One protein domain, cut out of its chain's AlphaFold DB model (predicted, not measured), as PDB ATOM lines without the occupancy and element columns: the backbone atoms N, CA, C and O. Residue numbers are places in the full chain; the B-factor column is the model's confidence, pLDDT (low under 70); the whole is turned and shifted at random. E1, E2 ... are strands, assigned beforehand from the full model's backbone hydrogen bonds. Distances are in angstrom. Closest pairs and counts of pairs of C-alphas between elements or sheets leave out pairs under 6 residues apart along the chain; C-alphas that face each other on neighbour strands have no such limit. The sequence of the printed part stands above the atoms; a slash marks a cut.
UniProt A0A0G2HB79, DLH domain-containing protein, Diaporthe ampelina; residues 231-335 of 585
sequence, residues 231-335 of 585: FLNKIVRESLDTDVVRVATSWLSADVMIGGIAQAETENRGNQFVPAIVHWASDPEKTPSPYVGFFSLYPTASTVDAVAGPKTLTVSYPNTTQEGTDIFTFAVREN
ATOM      1  N   PHE A 231      44.498  47.238  43.593       98.12
ATOM      2  CA  PHE A 231      43.397  47.338  42.647       98.12
ATOM      3  C   PHE A 231      42.880  48.772  42.638       98.12
ATOM      4  O   PHE A 231      42.580  49.324  43.697       98.12
ATOM      5  N   LEU A 232      42.793  49.356  41.450       98.25
ATOM      6  CA  LEU A 232      42.341  50.718  41.214       98.25
ATOM      7  C   LEU A 232      41.087  50.659  40.345       98.25
ATOM      8  O   LEU A 232      41.047  49.930  39.356       98.25
ATOM      9  N   ASN A 233      40.071  51.428  40.728       97.69
ATOM     10  CA  ASN A 233      38.862  51.642  39.945       97.69
ATOM     11  C   ASN A 233      38.577  53.142  39.938       97.69
ATOM     12  O   ASN A 233      38.291  53.724  40.987       97.69
ATOM     13  N   LYS A 234      38.748  53.764  38.777       97.69
ATOM     14  CA  LYS A 234      38.795  55.212  38.594       97.69
ATOM     15  C   LYS A 234      37.762  55.591  37.548       97.69
ATOM     16  O   LYS A 234      37.680  54.974  36.489       97.69
ATOM     17  N   ILE A 235      36.953  56.590  37.867       97.62
ATOM     18  CA  ILE A 235      35.924  57.104  36.968       97.62
ATOM     19  C   ILE A 235      36.458  58.400  36.381       97.62
ATOM     20  O   ILE A 235      36.941  59.245  37.121       97.62
ATOM     21  N   VAL A 236      36.390  58.540  35.064       96.50
ATOM     22  CA  VAL A 236      36.948  59.671  34.330       96.50
ATOM     23  C   VAL A 236      35.819  60.417  33.639       96.50
ATOM     24  O   VAL A 236      35.094  59.836  32.829       96.50
ATOM     25  N   ARG A 237      35.702  61.714  33.929       95.00
ATOM     26  CA  ARG A 237      34.774  62.635  33.266       95.00
ATOM     27  C   ARG A 237      35.561  63.631  32.417       95.00
ATOM     28  O   ARG A 237      36.546  64.198  32.880       95.00
ATOM     29  N   GLU A 238      35.133  63.843  31.175       91.44
ATOM     30  CA  GLU A 238      35.824  64.730  30.223       91.44
ATOM     31  C   GLU A 238      35.075  66.036  29.920       91.44
ATOM     32  O   GLU A 238      35.649  66.958  29.343       91.44
ATOM     33  N   SER A 239      33.805  66.141  30.320       92.75
ATOM     34  CA  SER A 239      32.990  67.333  30.100       92.75
ATOM     35  C   SER A 239      32.053  67.609  31.272       92.75
ATOM     36  O   SER A 239      31.532  66.685  31.898       92.75
ATOM     37  N   LEU A 240      31.822  68.894  31.546       93.56
ATOM     38  CA  LEU A 240      30.780  69.363  32.464       93.56
ATOM     39  C   LEU A 240      29.385  69.327  31.815       93.56
ATOM     40  O   LEU A 240      28.382  69.317  32.521       93.56
ATOM     41  N   ASP A 241      29.314  69.261  30.483       91.69
ATOM     42  CA  ASP A 241      28.056  69.315  29.730       91.69
ATOM     43  C   ASP A 241      27.361  67.949  29.612       91.69
ATOM     44  O   ASP A 241      26.212  67.862  29.170       91.69
ATOM     45  N   THR A 242      28.057  66.863  29.959       89.50
ATOM     46  CA  THR A 242      27.549  65.492  29.841       89.50
ATOM     47  C   THR A 242      27.876  64.691  31.094       89.50
ATOM     48  O   THR A 242      28.899  64.924  31.735       89.50
ATOM     49  N   ASP A 243      27.026  63.721  31.435       89.06
ATOM     50  CA  ASP A 243      27.277  62.749  32.513       89.06
ATOM     51  C   ASP A 243      27.943  61.463  31.989       89.06
ATOM     52  O   ASP A 243      27.950  60.428  32.656       89.06
ATOM     53  N   VAL A 244      28.481  61.499  30.764       90.88
ATOM     54  CA  VAL A 244      29.193  60.360  30.182       90.88
ATOM     55  C   VAL A 244      30.549  60.233  30.865       90.88
ATOM     56  O   VAL A 244      31.316  61.194  30.948       90.88
ATOM     57  N   VAL A 245      30.841  59.028  31.344       95.06
ATOM     58  CA  VAL A 245      32.083  58.710  32.044       95.06
ATOM     59  C   VAL A 245      32.749  57.484  31.443       95.06
ATOM     60  O   VAL A 245      32.103  56.637  30.824       95.06
ATOM     61  N   ARG A 246      34.056  57.381  31.670       95.88
ATOM     62  CA  ARG A 246      34.866  56.207  31.350       95.88
ATOM     63  C   ARG A 246      35.335  55.566  32.645       95.88
ATOM     64  O   ARG A 246      35.578  56.267  33.625       95.88
ATOM     65  N   VAL A 247      35.437  54.244  32.667       97.81
ATOM     66  CA  VAL A 247      35.831  53.502  33.872       97.81
ATOM     67  C   VAL A 247      37.176  52.846  33.620       97.81
ATOM     68  O   VAL A 247      37.271  51.906  32.838       97.81
ATOM     69  N   ALA A 248      38.218  53.355  34.268       98.38
ATOM     70  CA  ALA A 248      39.559  52.799  34.229       98.38
ATOM     71  C   ALA A 248      39.758  51.842  35.410       98.38
ATOM     72  O   ALA A 248      39.569  52.205  36.571       98.38
ATOM     73  N   THR A 249      40.158  50.612  35.108       98.69
ATOM     74  CA  THR A 249      40.509  49.602  36.104       98.69
ATOM     75  C   THR A 249      41.963  49.204  35.950       98.69
ATOM     76  O   THR A 249      42.447  48.972  34.840       98.69
ATOM     77  N   SER A 250      42.655  49.078  37.076       98.75
ATOM     78  CA  SER A 250      44.036  48.612  37.097       98.75
ATOM     79  C   SER A 250      44.241  47.613  38.220       98.75
ATOM     80  O   SER A 250      43.747  47.785  39.332       98.75
ATOM     81  N   TRP A 251      45.019  46.574  37.951       98.75
ATOM     82  CA  TRP A 251      45.487  45.628  38.952       98.75
ATOM     83  C   TRP A 251      47.008  45.534  38.880       98.75
ATOM     84  O   TRP A 251      47.576  45.425  37.795       98.75
ATOM     85  N   LEU A 252      47.685  45.583  40.024       98.50
ATOM     86  CA  LEU A 252      49.139  45.519  40.099       98.50
ATOM     87  C   LEU A 252      49.586  44.524  41.163       98.50
ATOM     88  O   LEU A 252      49.104  44.535  42.293       98.50
ATOM     89  N   SER A 253      50.606  43.757  40.812       98.00
ATOM     90  CA  SER A 253      51.524  43.067  41.713       98.00
ATOM     91  C   SER A 253      52.947  43.553  41.414       98.00
ATOM     92  O   SER A 253      53.145  44.392  40.532       98.00
ATOM     93  N   ALA A 254      53.958  43.040  42.119       96.88
ATOM     94  CA  ALA A 254      55.341  43.407  41.820       96.88
ATOM     95  C   ALA A 254      55.733  43.084  40.370       96.88
ATOM     96  O   ALA A 254      56.215  43.967  39.664       96.88
ATOM     97  N   ASP A 255      55.484  41.854  39.919       95.94
ATOM     98  CA  ASP A 255      55.983  41.363  38.627       95.94
ATOM     99  C   ASP A 255      55.072  41.651  37.449       95.94
ATOM    100  O   ASP A 255      55.536  41.605  36.316       95.94
ATOM    101  N   VAL A 256      53.783  41.867  37.704       97.06
ATOM    102  CA  VAL A 256      52.759  41.983  36.666       97.06
ATOM    103  C   VAL A 256      51.809  43.104  37.027       97.06
ATOM    104  O   VAL A 256      51.354  43.189  38.170       97.06
ATOM    105  N   MET A 257      51.468  43.927  36.044       98.38
ATOM    106  CA  MET A 257      50.438  44.950  36.170       98.38
ATOM    107  C   MET A 257      49.562  44.984  34.921       98.38
ATOM    108  O   MET A 257      50.043  44.757  33.817       98.38
ATOM    109  N   ILE A 258      48.267  45.210  35.114       98.75
ATOM    110  CA  ILE A 258      47.207  45.090  34.114       98.75
ATOM    111  C   ILE A 258      46.349  46.343  34.198       98.75
ATOM    112  O   ILE A 258      45.945  46.735  35.289       98.75
ATOM    113  N   GLY A 259      46.054  46.940  33.055       98.62
ATOM    114  CA  GLY A 259      45.174  48.086  32.918       98.62
ATOM    115  C   GLY A 259      44.126  47.863  31.841       98.62
ATOM    116  O   GLY A 259      44.436  47.288  30.798       98.62
ATOM    117  N   GLY A 260      42.912  48.345  32.079       98.38
ATOM    118  CA  GLY A 260      41.811  48.336  31.124       98.38
ATOM    119  C   GLY A 260      40.902  49.549  31.311       98.38
ATOM    120  O   GLY A 260      40.764  50.046  32.429       98.38
ATOM    121  N   ILE A 261      40.299  50.036  30.230       98.06
ATOM    122  CA  ILE A 261      39.266  51.070  30.271       98.06
ATOM    123  C   ILE A 261      37.986  50.605  29.576       98.06
ATOM    124  O   ILE A 261      38.020  50.035  28.483       98.06
ATOM    125  N   ALA A 262      36.852  50.896  30.204       97.19
ATOM    126  CA  ALA A 262      35.538  50.803  29.594       97.19
ATOM    127  C   ALA A 262      35.103  52.189  29.107       97.19
ATOM    128  O   ALA A 262      35.039  53.141  29.894       97.19
ATOM    129  N   GLN A 263      34.810  52.305  27.812       94.31
ATOM    130  CA  GLN A 263      34.314  53.534  27.201       94.31
ATOM    131  C   GLN A 263      33.365  53.267  26.033       94.31
ATOM    132  O   GLN A 263      33.465  52.255  25.335       94.31
ATOM    133  N   ALA A 264      32.472  54.223  25.791       92.88
ATOM    134  CA  ALA A 264      31.615  54.244  24.618       92.88
ATOM    135  C   ALA A 264      31.551  55.664  24.041       92.88
ATOM    136  O   ALA A 264      30.802  56.506  24.529       92.88
ATOM    137  N   GLU A 265      32.357  55.919  23.014       90.50
ATOM    138  CA  GLU A 265      32.455  57.219  22.344       90.50
ATOM    139  C   GLU A 265      31.920  57.127  20.909       90.50
ATOM    140  O   GLU A 265      31.682  56.035  20.392       90.50
ATOM    141  N   THR A 266      31.707  58.260  20.238       87.81
ATOM    142  CA  THR A 266      31.252  58.282  18.834       87.81
ATOM    143  C   THR A 266      32.388  58.092  17.836       87.81
ATOM    144  O   THR A 266      32.146  57.629  16.729       87.81
ATOM    145  N   GLU A 267      33.615  58.429  18.231       88.25
ATOM    146  CA  GLU A 267      34.802  58.426  17.375       88.25
ATOM    147  C   GLU A 267      35.917  57.601  18.013       88.25
ATOM    148  O   GLU A 267      36.063  57.563  19.234       88.25
ATOM    149  N   ASN A 268      36.711  56.912  17.192       88.88
ATOM    150  CA  ASN A 268      37.869  56.177  17.690       88.88
ATOM    151  C   ASN A 268      38.976  57.171  18.089       88.88
ATOM    152  O   ASN A 268      39.376  58.021  17.294       88.88
ATOM    153  N   ARG A 269      39.515  57.029  19.309       89.12
ATOM    154  CA  ARG A 269      40.600  57.871  19.850       89.12
ATOM    155  C   ARG A 269      41.950  57.723  19.131       89.12
ATOM    156  O   ARG A 269      42.856  58.526  19.352       89.12
ATOM    157  N   GLY A 270      42.093  56.724  18.265       88.06
ATOM    158  CA  GLY A 270      43.250  56.519  17.399       88.06
ATOM    159  C   GLY A 270      44.460  55.892  18.096       88.06
ATOM    160  O   GLY A 270      44.433  55.521  19.263       88.06
ATOM    161  N   ASN A 271      45.567  55.783  17.361       88.88
ATOM    162  CA  ASN A 271      46.686  54.871  17.664       88.88
ATOM    163  C   ASN A 271      47.464  55.168  18.962       88.88
ATOM    164  O   ASN A 271      48.277  54.354  19.410       88.88
ATOM    165  N   GLN A 272      47.280  56.353  19.541       89.75
ATOM    166  CA  GLN A 272      47.941  56.738  20.789       89.75
ATOM    167  C   GLN A 272      47.152  56.296  22.022       89.75
ATOM    168  O   GLN A 272      47.724  56.249  23.109       89.75
ATOM    169  N   PHE A 273      45.876  55.956  21.860       94.75
ATOM    170  CA  PHE A 273      45.046  55.425  22.924       94.75
ATOM    171  C   PHE A 273      45.430  53.973  23.235       94.75
ATOM    172  O   PHE A 273      45.706  53.179  22.335       94.75
ATOM    173  N   VAL A 274      45.486  53.619  24.519       96.94
ATOM    174  CA  VAL A 274      45.838  52.273  24.986       96.94
ATOM    175  C   VAL A 274      44.726  51.764  25.899       96.94
ATOM    176  O   VAL A 274      44.832  51.888  27.123       96.94
ATOM    177  N   PRO A 275      43.655  51.195  25.315       97.06
ATOM    178  CA  PRO A 275      42.474  50.789  26.067       97.06
ATOM    179  C   PRO A 275      42.733  49.617  27.010       97.06
ATOM    180  O   PRO A 275      42.066  49.492  28.030       97.06
ATOM    181  N   ALA A 276      43.699  48.756  26.686       98.12
ATOM    182  CA  ALA A 276      44.110  47.674  27.563       98.12
ATOM    183  C   ALA A 276      45.599  47.388  27.421       98.12
ATOM    184  O   ALA A 276      46.138  47.407  26.312       98.12
ATOM    185  N   ILE A 277      46.267  47.099  28.532       98.12
ATOM    186  CA  ILE A 277      47.683  46.746  28.535       98.12
ATOM    187  C   ILE A 277      48.047  45.894  29.740       98.12
ATOM    188  O   ILE A 277      47.556  46.110  30.843       98.12
ATOM    189  N   VAL A 278      48.952  44.950  29.523       98.31
ATOM    190  CA  VAL A 278      49.625  44.205  30.579       98.31
ATOM    191  C   VAL A 278      51.115  44.395  30.433       98.31
ATOM    192  O   VAL A 278      51.651  44.288  29.330       98.31
ATOM    193  N   HIS A 279      51.778  44.607  31.559       97.62
ATOM    194  CA  HIS A 279      53.226  44.601  31.666       97.62
ATOM    195  C   HIS A 279      53.683  43.478  32.576       97.62
ATOM    196  O   HIS A 279      53.006  43.154  33.555       97.62
ATOM    197  N   TRP A 280      54.864  42.938  32.292       95.69
ATOM    198  CA  TRP A 280      55.529  41.996  33.181       95.69
ATOM    199  C   TRP A 280      57.040  42.225  33.248       95.69
ATOM    200  O   TRP A 280      57.636  42.825  32.349       95.69
ATOM    201  N   ALA A 281      57.657  41.723  34.316       94.81
ATOM    202  CA  ALA A 281      59.107  41.634  34.447       94.81
ATOM    203  C   ALA A 281      59.630  40.544  33.494       94.81
ATOM    204  O   ALA A 281      59.592  39.362  33.831       94.81
ATOM    205  N   SER A 282      60.071  40.921  32.290       88.38
ATOM    206  CA  SER A 282      60.515  39.957  31.268       88.38
ATOM    207  C   SER A 282      61.877  39.337  31.583       88.38
ATOM    208  O   SER A 282      62.125  38.196  31.209       88.38
ATOM    209  N   ASP A 283      62.719  40.065  32.317       84.94
ATOM    210  CA  ASP A 283      63.949  39.561  32.934       84.94
ATOM    211  C   ASP A 283      64.016  40.040  34.394       84.94
ATOM    212  O   ASP A 283      64.496  41.148  34.650       84.94
ATOM    213  N   PRO A 284      63.485  39.257  35.352       82.12
ATOM    214  CA  PRO A 284      63.423  39.625  36.768       82.12
ATOM    215  C   PRO A 284      64.781  39.848  37.444       82.12
ATOM    216  O   PRO A 284      64.827  40.522  38.473       82.12
ATOM    217  N   GLU A 285      65.861  39.287  36.894       82.31
ATOM    218  CA  GLU A 285      67.197  39.302  37.502       82.31
ATOM    219  C   GLU A 285      68.025  40.522  37.070       82.31
ATOM    220  O   GLU A 285      69.012  40.883  37.722       82.31
ATOM    221  N   LYS A 286      67.623  41.208  35.993       83.25
ATOM    222  CA  LYS A 286      68.303  42.419  35.527       83.25
ATOM    223  C   LYS A 286      68.272  43.522  36.594       83.25
ATOM    224  O   LYS A 286      67.229  43.910  37.123       83.25
ATOM    225  N   THR A 287      69.436  44.131  36.816       81.31
ATOM    226  CA  THR A 287      69.609  45.304  37.683       81.31
ATOM    227  C   THR A 287      69.749  46.609  36.877       81.31
ATOM    228  O   THR A 287      70.197  46.593  35.728       81.31
ATOM    229  N   PRO A 288      69.347  47.773  37.428       79.69
ATOM    230  CA  PRO A 288      68.694  47.972  38.727       79.69
ATOM    231  C   PRO A 288      67.173  47.710  38.708       79.69
ATOM    232  O   PRO A 288      66.511  47.870  39.731       79.69
ATOM    233  N   SER A 289      66.618  47.355  37.550       87.12
ATOM    234  CA  SER A 289      65.222  46.959  37.363       87.12
ATOM    235  C   SER A 289      65.122  45.965  36.211       87.12
ATOM    236  O   SER A 289      65.939  46.066  35.282       87.12
ATOM    237  N   PRO A 290      64.108  45.084  36.217       90.88
ATOM    238  CA  PRO A 290      63.857  44.165  35.123       90.88
ATOM    239  C   PRO A 290      63.654  44.891  33.795       90.88
ATOM    240  O   PRO A 290      63.376  46.095  33.745       90.88
ATOM    241  N   TYR A 291      63.787  44.150  32.701       89.06
ATOM    242  CA  TYR A 291      63.182  44.581  31.447       89.06
ATOM    243  C   TYR A 291      61.654  44.547  31.568       89.06
ATOM    244  O   TYR A 291      61.087  43.683  32.241       89.06
ATOM    245  N   VAL A 292      60.993  45.507  30.922       91.50
ATOM    246  CA  VAL A 292      59.533  45.582  30.882       91.50
ATOM    247  C   VAL A 292      59.058  44.965  29.571       91.50
ATOM    248  O   VAL A 292      59.286  45.525  28.495       91.50
ATOM    249  N   GLY A 293      58.411  43.805  29.661       93.00
ATOM    250  CA  GLY A 293      57.603  43.256  28.578       93.00
ATOM    251  C   GLY A 293      56.205  43.866  28.606       93.00
ATOM    252  O   GLY A 293      55.728  44.261  29.673       93.00
ATOM    253  N   PHE A 294      55.548  43.954  27.451       94.38
ATOM    254  CA  PHE A 294      54.141  44.341  27.400       94.38
ATOM    255  C   PHE A 294      53.355  43.616  26.311       94.38
ATOM    256  O   PHE A 294      53.895  43.251  25.266       94.38
ATOM    257  N   PHE A 295      52.052  43.475  26.542       93.94
ATOM    258  CA  PHE A 295      51.070  43.242  25.490       93.94
ATOM    259  C   PHE A 295      49.941  44.263  25.643       93.94
ATOM    260  O   PHE A 295      49.441  44.470  26.747       93.94
ATOM    261  N   SER A 296      49.559  44.941  24.563       95.50
ATOM    262  CA  SER A 296      48.556  46.010  24.598       95.50
ATOM    263  C   SER A 296      47.543  45.881  23.476       95.50
ATOM    264  O   SER A 296      47.931  45.629  22.336       95.50
ATOM    265  N   LEU A 297      46.271  46.114  23.786       95.88
ATOM    266  CA  LEU A 297      45.194  46.175  22.806       95.88
ATOM    267  C   LEU A 297      45.358  47.419  21.928       95.88
ATOM    268  O   LEU A 297      45.492  48.534  22.433       95.88
ATOM    269  N   TYR A 298      45.343  47.217  20.616       91.12
ATOM    270  CA  TYR A 298      45.306  48.286  19.632       91.12
ATOM    271  C   TYR A 298      43.863  48.801  19.491       91.12
ATOM    272  O   TYR A 298      42.954  47.988  19.313       91.12
ATOM    273  N   PRO A 299      43.619  50.119  19.576       88.19
ATOM    274  CA  PRO A 299      42.267  50.672  19.571       88.19
ATOM    275  C   PRO A 299      41.675  50.675  18.155       88.19
ATOM    276  O   PRO A 299      41.916  51.590  17.369       88.19
ATOM    277  N   THR A 300      40.888  49.654  17.812       89.62
ATOM    278  CA  THR A 300      40.222  49.560  16.499       89.62
ATOM    279  C   THR A 300      38.794  50.107  16.494       89.62
ATOM    280  O   THR A 300      38.312  50.485  15.432       89.62
ATOM    281  N   ALA A 301      38.152  50.255  17.657       91.81
ATOM    282  CA  ALA A 301      36.773  50.732  17.792       91.81
ATOM    283  C   ALA A 301      36.643  51.909  18.780       91.81
ATOM    284  O   ALA A 301      37.481  52.086  19.666       91.81
ATOM    285  N   SER A 302      35.575  52.706  18.649       92.38
ATOM    286  CA  SER A 302      35.238  53.803  19.587       92.38
ATOM    287  C   SER A 302      34.523  53.334  20.857       92.38
ATOM    288  O   SER A 302      34.445  54.077  21.838       92.38
ATOM    289  N   THR A 303      34.008  52.104  20.856       94.12
ATOM    290  CA  THR A 303      33.432  51.453  22.033       94.12
ATOM    291  C   THR A 303      34.282  50.245  22.407       94.12
ATOM    292  O   THR A 303      34.636  49.446  21.547       94.12
ATOM    293  N   VAL A 304      34.641  50.113  23.683       96.06
ATOM    294  CA  VAL A 304      35.430  48.989  24.208       96.06
ATOM    295  C   VAL A 304      35.137  48.821  25.693       96.06
ATOM    296  O   VAL A 304      35.015  49.806  26.416       96.06
ATOM    297  N   ASP A 305      35.025  47.577  26.145       97.25
ATOM    298  CA  ASP A 305      34.963  47.229  27.561       97.25
ATOM    299  C   ASP A 305      36.183  46.372  27.908       97.25
ATOM    300  O   ASP A 305      36.216  45.171  27.621       97.25
ATOM    301  N   ALA A 306      37.223  47.020  28.443       97.94
ATOM    302  CA  ALA A 306      38.432  46.371  28.927       97.94
ATOM    303  C   ALA A 306      38.521  46.488  30.454       97.94
ATOM    304  O   ALA A 306      38.655  47.581  31.001       97.94
ATOM    305  N   VAL A 307      38.498  45.348  31.144       98.25
ATOM    306  CA  VAL A 307      38.454  45.279  32.608       98.25
ATOM    307  C   VAL A 307      39.649  44.498  33.136       98.25
ATOM    308  O   VAL A 307      39.832  43.315  32.827       98.25
ATOM    309  N   ALA A 308      40.463  45.161  33.955       98.44
ATOM    310  CA  ALA A 308      41.541  44.539  34.705       98.44
ATOM    311  C   ALA A 308      40.983  43.857  35.962       98.44
ATOM    312  O   ALA A 308      40.180  44.427  36.696       98.44
ATOM    313  N   GLY A 309      41.449  42.647  36.241       96.19
ATOM    314  CA  GLY A 309      41.189  41.920  37.480       96.19
ATOM    315  C   GLY A 309      42.450  41.213  37.976       96.19
ATOM    316  O   GLY A 309      43.503  41.313  37.337       96.19
ATOM    317  N   PRO A 310      42.379  40.488  39.106       95.56
ATOM    318  CA  PRO A 310      43.530  39.784  39.657       95.56
ATOM    319  C   PRO A 310      44.136  38.789  38.664       95.56
ATOM    320  O   PRO A 310      43.603  37.702  38.457       95.56
ATOM    321  N   LYS A 311      45.265  39.172  38.051       93.94
ATOM    322  CA  LYS A 311      45.951  38.419  36.982       93.94
ATOM    323  C   LYS A 311      45.076  38.119  35.757       93.94
ATOM    324  O   LYS A 311      45.357  37.177  35.019       93.94
ATOM    325  N   THR A 312      44.034  38.910  35.523       96.56
ATOM    326  CA  THR A 312      43.105  38.722  34.403       96.56
ATOM    327  C   THR A 312      42.876  40.032  33.671       96.56
ATOM    328  O   THR A 312      42.760  41.083  34.295       96.56
ATOM    329  N   LEU A 313      42.739  39.957  32.352       97.69
ATOM    330  CA  LEU A 313      42.236  41.043  31.521       97.69
ATOM    331  C   LEU A 313      41.053  40.502  30.717       97.69
ATOM    332  O   LEU A 313      41.205  39.529  29.979       97.69
ATOM    333  N   THR A 314      39.885  41.115  30.865       97.50
ATOM    334  CA  THR A 314      38.711  40.830  30.036       97.50
ATOM    335  C   THR A 314      38.553  41.955  29.029       97.50
ATOM    336  O   THR A 314      38.626  43.115  29.412       97.50
ATOM    337  N   VAL A 315      38.358  41.620  27.753       96.69
ATOM    338  CA  VAL A 315      38.144  42.598  26.681       96.69
ATOM    339  C   VAL A 315      36.914  42.185  25.885       96.69
ATOM    340  O   VAL A 315      36.795  41.023  25.494       96.69
ATOM    341  N   SER A 316      36.010  43.125  25.631       95.88
ATOM    342  CA  SER A 316      34.881  42.932  24.726       95.88
ATOM    343  C   SER A 316      34.548  44.207  23.949       95.88
ATOM    344  O   SER A 316      34.859  45.316  24.385       95.88
ATOM    345  N   TYR A 317      33.907  44.046  22.790       95.12
ATOM    346  CA  TYR A 317      33.301  45.148  22.047       95.12
ATOM    347  C   TYR A 317      31.786  45.122  22.271       95.12
ATOM    348  O   TYR A 317      31.105  44.273  21.690       95.12
ATOM    349  N   PRO A 318      31.235  46.009  23.122       88.88
ATOM    350  CA  PRO A 318      29.820  45.953  23.487       88.88
ATOM    351  C   PRO A 318      28.891  46.269  22.308       88.88
ATOM    352  O   PRO A 318      27.754  45.801  22.281       88.88
ATOM    353  N   ASN A 319      29.368  47.025  21.313       88.81
ATOM    354  CA  ASN A 319      28.656  47.267  20.064       88.81
ATOM    355  C   ASN A 319      29.347  46.561  18.887       88.81
ATOM    356  O   ASN A 319      30.131  47.166  18.165       88.81
ATOM    357  N   THR A 320      28.991  45.301  18.641       85.38
ATOM    358  CA  THR A 320      29.577  44.472  17.567       85.38
ATOM    359  C   THR A 320      29.187  44.898  16.146       85.38
ATOM    360  O   THR A 320      29.555  44.235  15.182       85.38
ATOM    361  N   THR A 321      28.361  45.937  15.993       87.94
ATOM    362  CA  THR A 321      27.984  46.482  14.673       87.94
ATOM    363  C   THR A 321      28.874  47.644  14.247       87.94
ATOM    364  O   THR A 321      28.766  48.125  13.121       87.94
ATOM    365  N   GLN A 322      29.739  48.105  15.148       88.81
ATOM    366  CA  GLN A 322      30.641  49.208  14.896       88.81
ATOM    367  C   GLN A 322      31.857  48.760  14.069       88.81
ATOM    368  O   GLN A 322      32.382  47.663  14.263       88.81
ATOM    369  N   GLU A 323      32.340  49.631  13.179       88.31
ATOM    370  CA  GLU A 323      33.616  49.444  12.486       88.31
ATOM    371  C   GLU A 323      34.764  49.138  13.468       88.31
ATOM    372  O   GLU A 323      34.890  49.778  14.515       88.31
ATOM    373  N   GLY A 324      35.578  48.133  13.125       86.50
ATOM    374  CA  GLY A 324      36.743  47.708  13.903       86.50
ATOM    375  C   GLY A 324      36.450  46.784  15.089       86.50
ATOM    376  O   GLY A 324      37.347  46.565  15.903       86.50
ATOM    377  N   THR A 325      35.230  46.247  15.214       90.94
ATOM    378  CA  THR A 325      34.834  45.337  16.312       90.94
ATOM    379  C   THR A 325      34.889  43.844  15.968       90.94
ATOM    380  O   THR A 325      34.542  42.996  16.788       90.94
ATOM    381  N   ASP A 326      35.349  43.506  14.768       89.25
ATOM    382  CA  ASP A 326      35.452  42.148  14.232       89.25
ATOM    383  C   ASP A 326      36.741  41.418  14.647       89.25
ATOM    384  O   ASP A 326      36.780  40.186  14.643       89.25
ATOM    385  N   ILE A 327      37.788  42.157  15.033       86.88
ATOM    386  CA  ILE A 327      39.107  41.610  15.381       86.88
ATOM    387  C   ILE A 327      39.672  42.313  16.622       86.88
ATOM    388  O   ILE A 327      39.647  43.539  16.734       86.88
ATOM    389  N   PHE A 328      40.272  41.542  17.533       90.75
ATOM    390  CA  PHE A 328      41.166  42.084  18.558       90.75
ATOM    391  C   PHE A 328      42.608  42.055  18.056       90.75
ATOM    392  O   PHE A 328      43.153  40.989  17.777       90.75
ATOM    393  N   THR A 329      43.240  43.224  17.965       89.69
ATOM    394  CA  THR A 329      44.654  43.339  17.584       89.69
ATOM    395  C   THR A 329      45.487  43.674  18.811       89.69
ATOM    396  O   THR A 329      45.202  44.648  19.500       89.69
ATOM    397  N   PHE A 330      46.545  42.906  19.069       91.56
ATOM    398  CA  PHE A 330      47.461  43.164  20.178       91.56
ATOM    399  C   PHE A 330      48.867  43.469  19.664       91.56
ATOM    400  O   PHE A 330      49.401  42.752  18.822       91.56
ATOM    401  N   ALA A 331      49.483  44.513  20.213       87.81
ATOM    402  CA  ALA A 331      50.912  44.757  20.075       87.81
ATOM    403  C   ALA A 331      51.642  44.082  21.238       87.81
ATOM    404  O   ALA A 331      51.303  44.327  22.396       87.81
ATOM    405  N   VAL A 332      52.644  43.254  20.938       88.81
ATOM    406  CA  VAL A 332      53.440  42.532  21.940       88.81
ATOM    407  C   VAL A 332      54.900  42.934  21.804       88.81
ATOM    408  O   VAL A 332      55.441  42.961  20.700       88.81
ATOM    409  N   ARG A 333      55.548  43.227  22.929       82.25
ATOM    410  CA  ARG A 333      56.993  43.429  23.006       82.25
ATOM    411  C   ARG A 333      57.559  42.602  24.142       82.25
ATOM    412  O   ARG A 333      57.194  42.784  25.301       82.25
ATOM    413  N   GLU A 334      58.525  41.769  23.801       74.62
ATOM    414  CA  GLU A 334      59.384  41.111  24.766       74.62
ATOM    415  C   GLU A 334      60.741  41.826  24.773       74.62
ATOM    416  O   GLU A 334      61.475  41.800  23.789       74.62
ATOM    417  N   ASN A 335      61.055  42.540  25.857       65.06
ATOM    418  CA  ASN A 335      62.363  43.173  26.025       65.06
ATOM    419  C   ASN A 335      63.337  42.189  26.681       65.06
ATOM    420  O   ASN A 335      63.079  41.727  27.794       65.06
TER     421      ASN A 335
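What this domain is: This is residues 231 to 335 of the 585 residues of the protein "DLH domain-containing protein" of Diaporthe ampelina (UniProt A0A0G2HB79). A twisted wall of antiparallel strands, E1 to E5 with E8 added beside E5, has the hairpin E6 and E7 branching from E3 and folding over one face at E2 and E3. The 105 printed residues include eight named strands, E1 to E8 in chain order, and no named helix; the class is all strand. The branched sheet is antiparallel in its neighbour pairs. The whole is only just compact, close to loose, with a radius of gyration of the C-alphas of 15.0 A, and elongated, spanning 48 by 29 by 22 A.

Where its parts are: E1, residues 231 to 237, begins at C-alpha (43.397, 47.338, 42.647) and is 19.9 A long. E2 is residues 245 to 252, 23.0 A; E3, 256 to 264, 27.2 A; E4, 276 to 283, 22.1 A; E5, 291 to 297, 20.0 A. E6 is residues 303 to 309, 19.7 A, E7 312 to 316, and E8 330 to 333, ending at C-alpha (56.993, 43.429, 23.006).

How they stand to each other: E1 to E5 form a meander, each strand the antiparallel neighbour of the one before. N 234 and O 248 are 2.8 A apart in E1 and E2, N 249 and O 260 2.8 A in E2 and E3, N 259 and O 277 2.8 A in E3 and E4, N 278 and O 295 2.9 A in E4 and E5. E3 to E6 form a Greek key, a meander of three whose first strand neighbours the fourth: N 263 and O 304, 2.9 A. E7 neighbours E6, with N 307 and O 314 at 2.8 A; E8 neighbours E5, with N 296 and O 331 at 2.8 A. The closest C-alphas of E2 and E6, Ser 250 and Ala 308, are 5.3 A apart.

The domain as a whole: The farthest C-alphas, Asp 241 and Glu 285, are 49.9 A apart. The printed part has no cut. The links E3 to E4 and E7 to E8 are long. Residue 335 has pLDDT under 70.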